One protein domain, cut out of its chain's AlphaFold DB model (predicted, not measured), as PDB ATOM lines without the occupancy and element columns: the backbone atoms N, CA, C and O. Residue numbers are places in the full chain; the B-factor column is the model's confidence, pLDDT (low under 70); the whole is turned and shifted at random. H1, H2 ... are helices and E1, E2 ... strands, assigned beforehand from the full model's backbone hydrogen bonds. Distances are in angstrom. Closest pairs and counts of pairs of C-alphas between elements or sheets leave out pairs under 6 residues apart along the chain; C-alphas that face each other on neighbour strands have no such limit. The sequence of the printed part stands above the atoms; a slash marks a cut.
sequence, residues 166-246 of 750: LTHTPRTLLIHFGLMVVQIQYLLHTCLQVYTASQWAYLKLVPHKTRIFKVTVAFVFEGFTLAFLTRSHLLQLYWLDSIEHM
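This is residues 166 to 246 of the 750 residues of an uncharacterized protein of Stereum hirsutum (strain FP-91666) (UniProt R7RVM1). Two small antiparallel sheets lie one over the other, partly face to face, and the chain passes between them at one end; the short helix H1 covers the far face of the second sheet, and residues 205 to 210 stick out beyond it. The first sheet runs E1 - E2 - E3 - E7 and the second, strongly twisted, E4 - E6 - E5. The printed part has 81 residues, with the order E1 E2 E3 E4 H1 H2 E5 E6 E7, and its class is mixed, helices and strands. It is compact, with a radius of gyration of the C-alphas of 13.5 A and spans of 41 by 29 by 16 A.

Find C-alpha 166 at (199.658, 161.913, 152.521), where E1, residues 166 to 168, begins. Then come E2, residues 172 to 176, 13.0 A long, and E3, residues 181 to 186, 16.0 A. E4, residues 190 to 196, runs 19.5 A from C-alpha 190 at (182.713, 162.111, 146.775). H1, residues 197 to 204, follows directly and measures 10.7 A; H2 is residues 208 to 211. Next are E5, residues 214 to 220, 16.3 A, and E6, residues 224 to 230, 19.0 A. E7, residues 235 to 240, runs 16.4 A and ends at C-alpha 240, (196.766, 176.001, 155.476).

Look first at E1 E2 E3, a meander, each strand the antiparallel neighbour of the one before. In the hairpin E1 and E2, N 174 and O 167 are 2.8 A apart; in the hairpin E2 and E3, N 184 and O 173 are 2.8 A apart. Edge strand E7 is antiparallel to E3, with N 181 and O 240 at 2.8 A. In the other sheet, inner strand E6 has N 225 and O 195 of E4 at 2.8 A, and in the hairpin E5 and E6, N 219 and O 226 are 2.9 A apart. E4, H1 H2, E5 form a split strand-helix-strand unit, two strands running the same way with E6 between them, and its crossover is right-handed. H1 is on this sheet at a height of 8.1 A, over E4 and E6, and runs along the strands, at 7 degrees to E4 on the local plane; its closest C-alphas to E6 are those of Ala 197 and Phe 224, 4.9 A. H2 is not on the sheet. Between the sheets, the closest C-alphas of E4 and E7 are those of Thr 190 and Leu 235, 7.1 A, while E3 and E6 are apart. Each O i to N i+4 pair in H1 is within hydrogen-bond range; H2 is too short for one.

The C-alphas farthest apart are those of Thr 210 and Glu 244, 41.2 A. The printed part has no cut, and its links between named elements are tight. Mean pLDDT of the printed part is 89.7, and no printed residue is under 70.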
ATOM      1  N   LEU A 166     201.087 162.183 152.400       90.19
ATOM      2  CA  LEU A 166     199.658 161.913 152.521       90.19
ATOM      3  C   LEU A 166     199.353 161.433 153.935       90.19
ATOM      4  O   LEU A 166     199.536 160.258 154.263       90.19
ATOM      5  N   THR A 167     198.838 162.336 154.764       90.94
ATOM      6  CA  THR A 167     198.303 162.003 156.091       90.94
ATOM      7  C   THR A 167     196.781 162.147 156.097       90.94
ATOM      8  O   THR A 167     196.172 162.560 155.110       90.94
ATOM      9  N   HIS A 168     196.108 161.702 157.158       90.69
ATOM     10  CA  HIS A 168     194.646 161.692 157.191       90.69
ATOM     11  C   HIS A 168     194.086 161.822 158.607       90.69
ATOM     12  O   HIS A 168     194.692 161.392 159.587       90.69
ATOM     13  N   THR A 169     192.877 162.371 158.690       88.44
ATOM     14  CA  THR A 169     191.980 162.254 159.845       88.44
ATOM     15  C   THR A 169     190.839 161.287 159.489       88.44
ATOM     16  O   THR A 169     190.666 160.953 158.315       88.44
ATOM     17  N   PRO A 170     189.979 160.870 160.437       86.69
ATOM     18  CA  PRO A 170     188.850 159.988 160.121       86.69
ATOM     19  C   PRO A 170     187.738 160.602 159.239       86.69
ATOM     20  O   PRO A 170     186.746 159.921 158.979       86.69
ATOM     21  N   ARG A 171     187.858 161.863 158.784       85.75
ATOM     22  CA  ARG A 171     186.985 162.480 157.754       85.75
ATOM     23  C   ARG A 171     187.732 163.197 156.619       85.75
ATOM     24  O   ARG A 171     187.102 163.533 155.617       85.75
ATOM     25  N   THR A 172     189.039 163.446 156.748       90.56
ATOM     26  CA  THR A 172     189.782 164.308 155.812       90.56
ATOM     27  C   THR A 172     191.082 163.673 155.331       90.56
ATOM     28  O   THR A 172     191.849 163.149 156.139       90.56
ATOM     29  N   LEU A 173     191.379 163.794 154.036       92.69
ATOM     30  CA  LEU A 173     192.744 163.624 153.532       92.69
ATOM     31  C   LEU A 173     193.523 164.924 153.770       92.69
ATOM     32  O   LEU A 173     192.948 166.007 153.664       92.69
ATOM     33  N   LEU A 174     194.809 164.811 154.082       93.88
ATOM     34  CA  LEU A 174     195.760 165.915 154.169       93.88
ATOM     35  C   LEU A 174     196.840 165.682 153.105       93.88
ATOM     36  O   LEU A 174     197.414 164.593 153.053       93.88
ATOM     37  N   ILE A 175     197.094 166.675 152.251       94.62
ATOM     38  CA  ILE A 175     198.149 166.616 151.227       94.62
ATOM     39  C   ILE A 175     199.162 167.726 151.508       94.62
ATOM     40  O   ILE A 175     198.792 168.903 151.558       94.62
ATOM     41  N   HIS A 176     200.427 167.345 151.688       94.00
ATOM     42  CA  HIS A 176     201.531 168.256 151.994       94.00
ATOM     43  C   HIS A 176     202.255 168.727 150.733       94.00
ATOM     44  O   HIS A 176     202.929 167.946 150.067       94.00
ATOM     45  N   PHE A 177     202.177 170.025 150.444       92.12
ATOM     46  CA  PHE A 177     202.893 170.707 149.357       92.12
ATOM     47  C   PHE A 177     204.123 171.486 149.873       92.12
ATOM     48  O   PHE A 177     204.498 172.527 149.333       92.12
ATOM     49  N   GLY A 178     204.750 171.002 150.950       90.38
ATOM     50  CA  GLY A 178     205.916 171.623 151.585       90.38
ATOM     51  C   GLY A 178     205.550 172.854 152.414       90.38
ATOM     52  O   GLY A 178     205.417 172.754 153.627       90.38
ATOM     53  N   LEU A 179     205.375 174.009 151.763       90.19
ATOM     54  CA  LEU A 179     205.033 175.281 152.426       90.19
ATOM     55  C   LEU A 179     203.540 175.427 152.759       90.19
ATOM     56  O   LEU A 179     203.152 176.403 153.393       90.19
ATOM     57  N   MET A 180     202.700 174.504 152.285       93.81
ATOM     58  CA  MET A 180     201.261 174.501 152.537       93.81
ATOM     59  C   MET A 180     200.722 173.078 152.671       93.81
ATOM     60  O   MET A 180     201.204 172.147 152.022       93.81
ATOM     61  N   VAL A 181     199.656 172.937 153.451       94.31
ATOM     62  CA  VAL A 181     198.845 171.726 153.590       94.31
ATOM     63  C   VAL A 181     197.454 172.022 153.037       94.31
ATOM     64  O   VAL A 181     196.869 173.053 153.367       94.31
ATOM     65  N   VAL A 182     196.885 171.117 152.238       95.06
ATOM     66  CA  VAL A 182     195.444 171.155 151.936       95.06
ATOM     67  C   VAL A 182     194.716 170.070 152.725       95.06
ATOM     68  O   VAL A 182     195.045 168.885 152.629       95.06
ATOM     69  N   GLN A 183     193.717 170.476 153.507       94.62
ATOM     70  CA  GLN A 183     192.776 169.579 154.171       94.62
ATOM     71  C   GLN A 183     191.538 169.413 153.286       94.62
ATOM     72  O   GLN A 183     190.840 170.379 152.974       94.62
ATOM     73  N   ILE A 184     191.268 168.171 152.884       94.00
ATOM     74  CA  ILE A 184     190.199 167.803 151.954       94.00
ATOM     75  C   ILE A 184     189.190 166.927 152.695       94.00
ATOM     76  O   ILE A 184     189.475 165.767 153.002       94.00
ATOM     77  N   GLN A 185     188.015 167.476 152.999       91.62
ATOM     78  CA  GLN A 185     186.955 166.772 153.719       91.62
ATOM     79  C   GLN A 185     185.954 166.141 152.749       91.62
ATOM     80  O   GLN A 185     185.252 166.833 152.005       91.62
ATOM     81  N   TYR A 186     185.864 164.811 152.798       87.56
ATOM     82  CA  TYR A 186     184.896 164.043 152.022       87.56
ATOM     83  C   TYR A 186     183.494 164.251 152.602       87.56
ATOM     84  O   TYR A 186     183.188 163.802 153.709       87.56
ATOM     85  N   LEU A 187     182.639 164.937 151.844       86.19
ATOM     86  CA  LEU A 187     181.200 164.983 152.092       86.19
ATOM     87  C   LEU A 187     180.495 163.902 151.247       86.19
ATOM     88  O   LEU A 187     181.121 162.973 150.739       86.19
ATOM     89  N   LEU A 188     179.172 163.995 151.113       81.06
ATOM     90  CA  LEU A 188     178.365 162.974 150.443       81.06
ATOM     91  C   LEU A 188     178.707 162.829 148.948       81.06
ATOM     92  O   LEU A 188     178.779 163.814 148.217       81.06
ATOM     93  N   HIS A 189     178.776 161.575 148.485       83.62
ATOM     94  CA  HIS A 189     178.967 161.182 147.079       83.62
ATOM     95  C   HIS A 189     180.315 161.586 146.457       83.62
ATOM     96  O   HIS A 189     180.373 161.767 145.239       83.62
ATOM     97  N   THR A 190     181.384 161.699 147.252       86.25
ATOM     98  CA  THR A 190     182.713 162.111 146.775       86.25
ATOM     99  C   THR A 190     183.725 160.957 146.821       86.25
ATOM    100  O   THR A 190     183.871 160.282 147.833       86.25
ATOM    101  N   CYS A 191     184.429 160.721 145.712       87.56
ATOM    102  CA  CYS A 191     185.338 159.596 145.486       87.56
ATOM    103  C   CYS A 191     186.693 160.102 144.959       87.56
ATOM    104  O   CYS A 191     186.737 160.851 143.981       87.56
ATOM    105  N   LEU A 192     187.795 159.679 145.582       90.00
ATOM    106  CA  LEU A 192     189.147 159.913 145.071       90.00
ATOM    107  C   LEU A 192     189.479 158.892 143.972       90.00
ATOM    108  O   LEU A 192     189.331 157.687 144.172       90.00
ATOM    109  N   GLN A 193     189.969 159.375 142.832       90.38
ATOM    110  CA  GLN A 193     190.525 158.563 141.748       90.38
ATOM    111  C   GLN A 193     191.948 159.019 141.422       90.38
ATOM    112  O   GLN A 193     192.253 160.213 141.486       90.38
ATOM    113  N   VAL A 194     192.806 158.071 141.041       92.00
ATOM    114  CA  VAL A 194     194.181 158.344 140.605       92.00
ATOM    115  C   VAL A 194     194.283 158.056 139.111       92.00
ATOM    116  O   VAL A 194     194.287 156.903 138.685       92.00
ATOM    117  N   TYR A 195     194.353 159.105 138.301       91.94
ATOM    118  CA  TYR A 195     194.512 158.983 136.852       91.94
ATOM    119  C   TYR A 195     195.993 159.002 136.472       91.94
ATOM    120  O   TYR A 195     196.760 159.775 137.039       91.94
ATOM    121  N   THR A 196     196.406 158.208 135.483       92.44
ATOM    122  CA  THR A 196     197.686 158.450 134.792       92.44
ATOM    123  C   THR A 196     197.609 159.752 133.988       92.44
ATOM    124  O   THR A 196     196.516 160.180 133.609       92.44
ATOM    125  N   ALA A 197     198.751 160.358 133.651       91.81
ATOM    126  CA  ALA A 197     198.785 161.542 132.782       91.81
ATOM    127  C   ALA A 197     198.006 161.344 131.457       91.81
ATOM    128  O   ALA A 197     197.261 162.227 131.032       91.81
ATOM    129  N   SER A 198     198.091 160.153 130.846       89.00
ATOM    130  CA  SER A 198     197.324 159.796 129.642       89.00
ATOM    131  C   SER A 198     195.816 159.689 129.896       89.00
ATOM    132  O   SER A 198     195.031 160.290 129.164       89.00
ATOM    133  N   GLN A 199     195.385 158.993 130.954       89.38
ATOM    134  CA  GLN A 199     193.967 158.909 131.326       89.38
ATOM    135  C   GLN A 199     193.375 160.289 131.639       89.38
ATOM    136  O   GLN A 199     192.246 160.575 131.244       89.38
ATOM    137  N   TRP A 200     194.132 161.159 132.316       93.44
ATOM    138  CA  TRP A 200     193.708 162.525 132.620       93.44
ATOM    139  C   TRP A 200     193.555 163.374 131.352       93.44
ATOM    140  O   TRP A 200     192.542 164.060 131.191       93.44
ATOM    141  N   ALA A 201     194.503 163.278 130.414       90.44
ATOM    142  CA  ALA A 201     194.412 163.946 129.117       90.44
ATOM    143  C   ALA A 201     193.144 163.536 128.345       90.44
ATOM    144  O   ALA A 201     192.448 164.405 127.821       90.44
ATOM    145  N   TYR A 202     192.787 162.246 128.339       86.94
ATOM    146  CA  TYR A 202     191.528 161.777 127.748       86.94
ATOM    147  C   TYR A 202     190.298 162.263 128.524       86.94
ATOM    148  O   TYR A 202     189.336 162.723 127.909       86.94
ATOM    149  N   LEU A 203     190.331 162.244 129.860       88.56
ATOM    150  CA  LEU A 203     189.199 162.646 130.699       88.56
ATOM    151  C   LEU A 203     188.837 164.133 130.552       88.56
ATOM    152  O   LEU A 203     187.648 164.468 130.533       88.56
ATOM    153  N   LYS A 204     189.835 165.017 130.393       89.81
ATOM    154  CA  LYS A 204     189.617 166.451 130.117       89.81
ATOM    155  C   LYS A 204     188.791 166.689 128.844       89.81
ATOM    156  O   LYS A 204     188.052 167.668 128.783       89.81
ATOM    157  N   LEU A 205     188.868 165.788 127.859       87.00
ATOM    158  CA  LEU A 205     188.169 165.899 126.570       87.00
ATOM    159  C   LEU A 205     186.706 165.418 126.595       87.00
ATOM    160  O   LEU A 205     186.005 165.601 125.598       87.00
ATOM    161  N   VAL A 206     186.236 164.795 127.684       83.00
ATOM    162  CA  VAL A 206     184.874 164.236 127.758       83.00
ATOM    163  C   VAL A 206     183.898 165.258 128.359       83.00
ATOM    164  O   VAL A 206     184.137 165.739 129.470       83.00
ATOM    165  N   PRO A 207     182.755 165.566 127.716       84.75
ATOM    166  CA  PRO A 207     181.752 166.460 128.294       84.75
ATOM    167  C   PRO A 207     181.233 165.969 129.653       84.75
ATOM    168  O   PRO A 207     181.000 164.772 129.849       84.75
ATOM    169  N   HIS A 208     180.995 166.893 130.591       81.38
ATOM    170  CA  HIS A 208     180.418 166.589 131.912       81.38
ATOM    171  C   HIS A 208     179.124 165.754 131.800       81.38
ATOM    172  O   HIS A 208     178.992 164.720 132.458       81.38
ATOM    173  N   LYS A 209     178.225 166.142 130.882       81.00
ATOM    174  CA  LYS A 209     176.952 165.458 130.584       81.00
ATOM    175  C   LYS A 209     177.136 163.968 130.228       81.00
ATOM    176  O   LYS A 209     176.245 163.166 130.487       81.00
ATOM    177  N   THR A 210     178.283 163.584 129.658       79.06
ATOM    178  CA  THR A 210     178.603 162.193 129.285       79.06
ATOM    179  C   THR A 210     179.260 161.419 130.429       79.06
ATOM    180  O   THR A 210     178.958 160.242 130.613       79.06
ATOM    181  N   ARG A 211     180.119 162.068 131.230       79.12
ATOM    182  CA  ARG A 211     180.836 161.433 132.353       79.12
ATOM    183  C   ARG A 211     179.915 160.936 133.471       79.12
ATOM    184  O   ARG A 211     180.288 160.003 134.174       79.12
ATOM    185  N   ILE A 212     178.749 161.566 133.634       80.00
ATOM    186  CA  ILE A 212     177.788 161.423 134.750       80.00
ATOM    187  C   ILE A 212     178.358 161.718 136.154       80.00
ATOM    188  O   ILE A 212     177.664 161.504 137.148       80.00
ATOM    189  N   PHE A 213     179.578 162.269 136.216       86.69
ATOM    190  CA  PHE A 213     180.249 162.803 137.403       86.69
ATOM    191  C   PHE A 213     180.853 164.181 137.140       86.69
ATOM    192  O   PHE A 213     181.249 164.494 136.013       86.69
ATOM    193  N   LYS A 214     180.994 164.974 138.203       88.06
ATOM    194  CA  LYS A 214     181.778 166.214 138.229       88.06
ATOM    195  C   LYS A 214     183.155 165.943 138.830       88.06
ATOM    196  O   LYS A 214     183.292 165.103 139.716       88.06
ATOM    197  N   VAL A 215     184.163 166.679 138.377       91.25
ATOM    198  CA  VAL A 215     185.423 166.859 139.113       91.25
ATOM    199  C   VAL A 215     185.263 168.170 139.879       91.25
ATOM    200  O   VAL A 215     184.912 169.164 139.249       91.25
ATOM    201  N   THR A 216     185.456 168.181 141.201       90.94
ATOM    202  CA  THR A 216     185.416 169.446 141.978       90.94
ATOM    203  C   THR A 216     186.809 170.023 142.186       90.94
ATOM    204  O   THR A 216     186.990 171.227 142.081       90.94
ATOM    205  N   VAL A 217     187.809 169.169 142.406       93.69
ATOM    206  CA  VAL A 217     189.222 169.560 142.394       93.69
ATOM    207  C   VAL A 217     190.059 168.412 141.838       93.69
ATOM    208  O   VAL A 217     189.702 167.238 141.989       93.69
ATOM    209  N   ALA A 218     191.162 168.749 141.179       95.00
ATOM    210  CA  ALA A 218     192.173 167.797 140.755       95.00
ATOM    211  C   ALA A 218     193.569 168.400 140.937       95.00
ATOM    212  O   ALA A 218     193.792 169.554 140.582       95.00
ATOM    213  N   PHE A 219     194.497 167.608 141.467       95.19
ATOM    214  CA  PHE A 219     195.903 167.978 141.620       95.19
ATOM    215  C   PHE A 219     196.709 167.207 140.577       95.19
ATOM    216  O   PHE A 219     196.769 165.974 140.626       95.19
ATOM    217  N   VAL A 220     197.255 167.933 139.602       94.81
ATOM    218  CA  VAL A 220     198.000 167.377 138.467       94.81
ATOM    219  C   VAL A 220     199.486 167.346 138.818       94.81
ATOM    220  O   VAL A 220     200.077 168.374 139.129       94.81
ATOM    221  N   PHE A 221     200.078 166.159 138.749       92.00
ATOM    222  CA  PHE A 221     201.507 165.899 138.904       92.00
ATOM    223  C   PHE A 221     202.055 165.335 137.584       92.00
ATOM    224  O   PHE A 221     201.291 164.888 136.729       92.00
ATOM    225  N   GLU A 222     203.378 165.307 137.423       90.44
ATOM    226  CA  GLU A 222     204.039 164.898 136.171       90.44
ATOM    227  C   GLU A 222     203.579 163.519 135.648       90.44
ATOM    228  O   GLU A 222     203.257 163.371 134.471       90.44
ATOM    229  N   GLY A 223     203.491 162.511 136.525       89.75
ATOM    230  CA  GLY A 223     203.072 161.153 136.145       89.75
ATOM    231  C   GLY A 223     201.578 160.840 136.322       89.75
ATOM    232  O   GLY A 223     201.069 159.897 135.704       89.75
ATOM    233  N   PHE A 224     200.864 161.580 137.176       93.94
ATOM    234  CA  PHE A 224     199.518 161.212 137.637       93.94
ATOM    235  C   PHE A 224     198.673 162.418 138.067       93.94
ATOM    236  O   PHE A 224     199.165 163.524 138.247       93.94
ATOM    237  N   THR A 225     197.373 162.217 138.258       94.50
ATOM    238  CA  THR A 225     196.451 163.240 138.765       94.50
ATOM    239  C   THR A 225     195.563 162.660 139.857       94.50
ATOM    240  O   THR A 225     194.900 161.642 139.644       94.50
ATOM    241  N   LEU A 226     195.526 163.321 141.017       94.12
ATOM    242  CA  LEU A 226     194.585 163.023 142.101       94.12
ATOM    243  C   LEU A 226     193.301 163.812 141.854       94.12
ATOM    244  O   LEU A 226     193.303 165.033 142.000       94.12
ATOM    245  N   ALA A 227     192.218 163.139 141.472       93.31
ATOM    246  CA  ALA A 227     190.952 163.780 141.125       93.31
ATOM    247  C   ALA A 227     189.847 163.426 142.127       93.31
ATOM    248  O   ALA A 227     189.569 162.253 142.384       93.31
ATOM    249  N   PHE A 228     189.179 164.453 142.649       92.25
ATOM    250  CA  PHE A 228     188.083 164.326 143.604       92.25
ATOM    251  C   PHE A 228     186.764 164.417 142.838       92.25
ATOM    252  O   PHE A 228     186.266 165.501 142.500       92.25
ATOM    253  N   LEU A 229     186.245 163.239 142.498       90.31
ATOM    254  CA  LEU A 229     185.017 163.069 141.739       90.31
ATOM    255  C   LEU A 229     183.815 163.180 142.661       90.31
ATOM    256  O   LEU A 229     183.841 162.645 143.764       90.31
ATOM    257  N   THR A 230     182.735 163.802 142.208       87.75
ATOM    258  CA  THR A 230     181.501 163.885 142.993       87.75
ATOM    259  C   THR A 230     180.270 164.051 142.116       87.75
ATOM    260  O   THR A 230     180.344 164.531 140.982       87.75
ATOM    261  N   ARG A 231     179.110 163.652 142.639       82.88
ATOM    262  CA  ARG A 231     177.815 163.870 141.978       82.88
ATOM    263  C   ARG A 231     177.287 165.297 142.172       82.88
ATOM    264  O   ARG A 231     176.586 165.809 141.305       82.88
ATOM    265  N   SER A 232     177.594 165.917 143.309       84.31
ATOM    266  CA  SER A 232     176.845 167.061 143.857       84.31
ATOM    267  C   SER A 232     177.714 168.266 144.236       84.31
ATOM    268  O   SER A 232     177.217 169.176 144.884       84.31
ATOM    269  N   HIS A 233     178.999 168.271 143.862       85.69
ATOM    270  CA  HIS A 233     180.004 169.259 144.300       85.69
ATOM    271  C   HIS A 233     180.206 169.355 145.824       85.69
ATOM    272  O   HIS A 233     180.864 170.271 146.305       85.69
ATOM    273  N   LEU A 234     179.700 168.387 146.596       85.31
ATOM    274  CA  LEU A 234     179.864 168.369 148.048       85.31
ATOM    275  C   LEU A 234     181.283 167.909 148.408       85.31
ATOM    276  O   LEU A 234     181.584 166.717 148.510       85.31
ATOM    277  N   LEU A 235     182.156 168.892 148.595       89.44
ATOM    278  CA  LEU A 235     183.521 168.761 149.081       89.44
ATOM    279  C   LEU A 235     183.866 170.026 149.874       89.44
ATOM    280  O   LEU A 235     183.450 171.118 149.497       89.44
ATOM    281  N   GLN A 236     184.629 169.885 150.955       92.38
ATOM    282  CA  GLN A 236     185.208 171.018 151.682       92.38
ATOM    283  C   GLN A 236     186.732 170.989 151.546       92.38
ATOM    284  O   GLN A 236     187.350 169.922 151.610       92.38
ATOM    285  N   LEU A 237     187.315 172.164 151.321       93.75
ATOM    286  CA  LEU A 237     188.729 172.382 151.033       93.75
ATOM    287  C   LEU A 237     189.240 173.523 151.909       93.75
ATOM    288  O   LEU A 237     188.685 174.619 151.865       93.75
ATOM    289  N   TYR A 238     190.307 173.272 152.661       94.31
ATOM    290  CA  TYR A 238     190.995 174.284 153.459       94.31
ATOM    291  C   TYR A 238     192.473 174.291 153.084       94.31
ATOM    292  O   TYR A 238     193.123 173.247 153.133       94.31
ATOM    293  N   TRP A 239     192.990 175.458 152.711       95.06
ATOM    294  CA  TRP A 239     194.415 175.687 152.486       95.06
ATOM    295  C   TRP A 239     195.027 176.286 153.744       95.06
ATOM    296  O   TRP A 239     194.491 177.248 154.289       95.06
ATOM    297  N   LEU A 240     196.128 175.700 154.200       94.19
ATOM    298  CA  LEU A 240     196.766 176.001 155.476       94.19
ATOM    299  C   LEU A 240     198.276 176.128 155.273       94.19
ATOM    300  O   LEU A 240     198.856 175.442 154.435       94.19
ATOM    301  N   ASP A 241     198.911 176.973 156.066       93.19
ATOM    302  CA  ASP A 241     200.363 177.068 156.244       93.19
ATOM    303  C   ASP A 241     200.907 175.972 157.185       93.19
ATOM    304  O   ASP A 241     202.025 175.497 157.010       93.19
ATOM    305  N   SER A 242     200.101 175.528 158.157       90.12
ATOM    306  CA  SER A 242     200.472 174.521 159.155       90.12
ATOM    307  C   SER A 242     199.332 173.547 159.479       90.12
ATOM    308  O   SER A 242     198.152 173.903 159.482       90.12
ATOM    309  N   ILE A 243     199.691 172.316 159.869       87.75
ATOM    310  CA  ILE A 243     198.769 171.333 160.480       87.75
ATOM    311  C   ILE A 243     198.144 171.903 161.771       87.75
ATOM    312  O   ILE A 243     197.102 171.429 162.234       87.75
ATOM    313  N   GLU A 244     198.785 172.892 162.396       89.00
ATOM    314  CA  GLU A 244     198.339 173.527 163.641       89.00
ATOM    315  C   GLU A 244     197.088 174.382 163.473       89.00
ATOM    316  O   GLU A 244     196.232 174.357 164.356       89.00
ATOM    317  N   HIS A 245     196.896 174.976 162.296       89.06
ATOM    318  CA  HIS A 245     195.726 175.789 161.966       89.06
ATOM    319  C   HIS A 245     194.569 174.985 161.335       89.06
ATOM    320  O   HIS A 245     193.610 175.569 160.838       89.06
ATOM    321  N   MET A 246     194.618 173.641 161.354       87.19
ATOM    322  CA  MET A 246     193.508 172.810 160.861       87.19
ATOM    323  C   MET A 246     192.214 173.071 161.656       87.19
ATOM    324  O   MET A 246     192.194 172.786 162.858       87.19
TER     325      MET A 246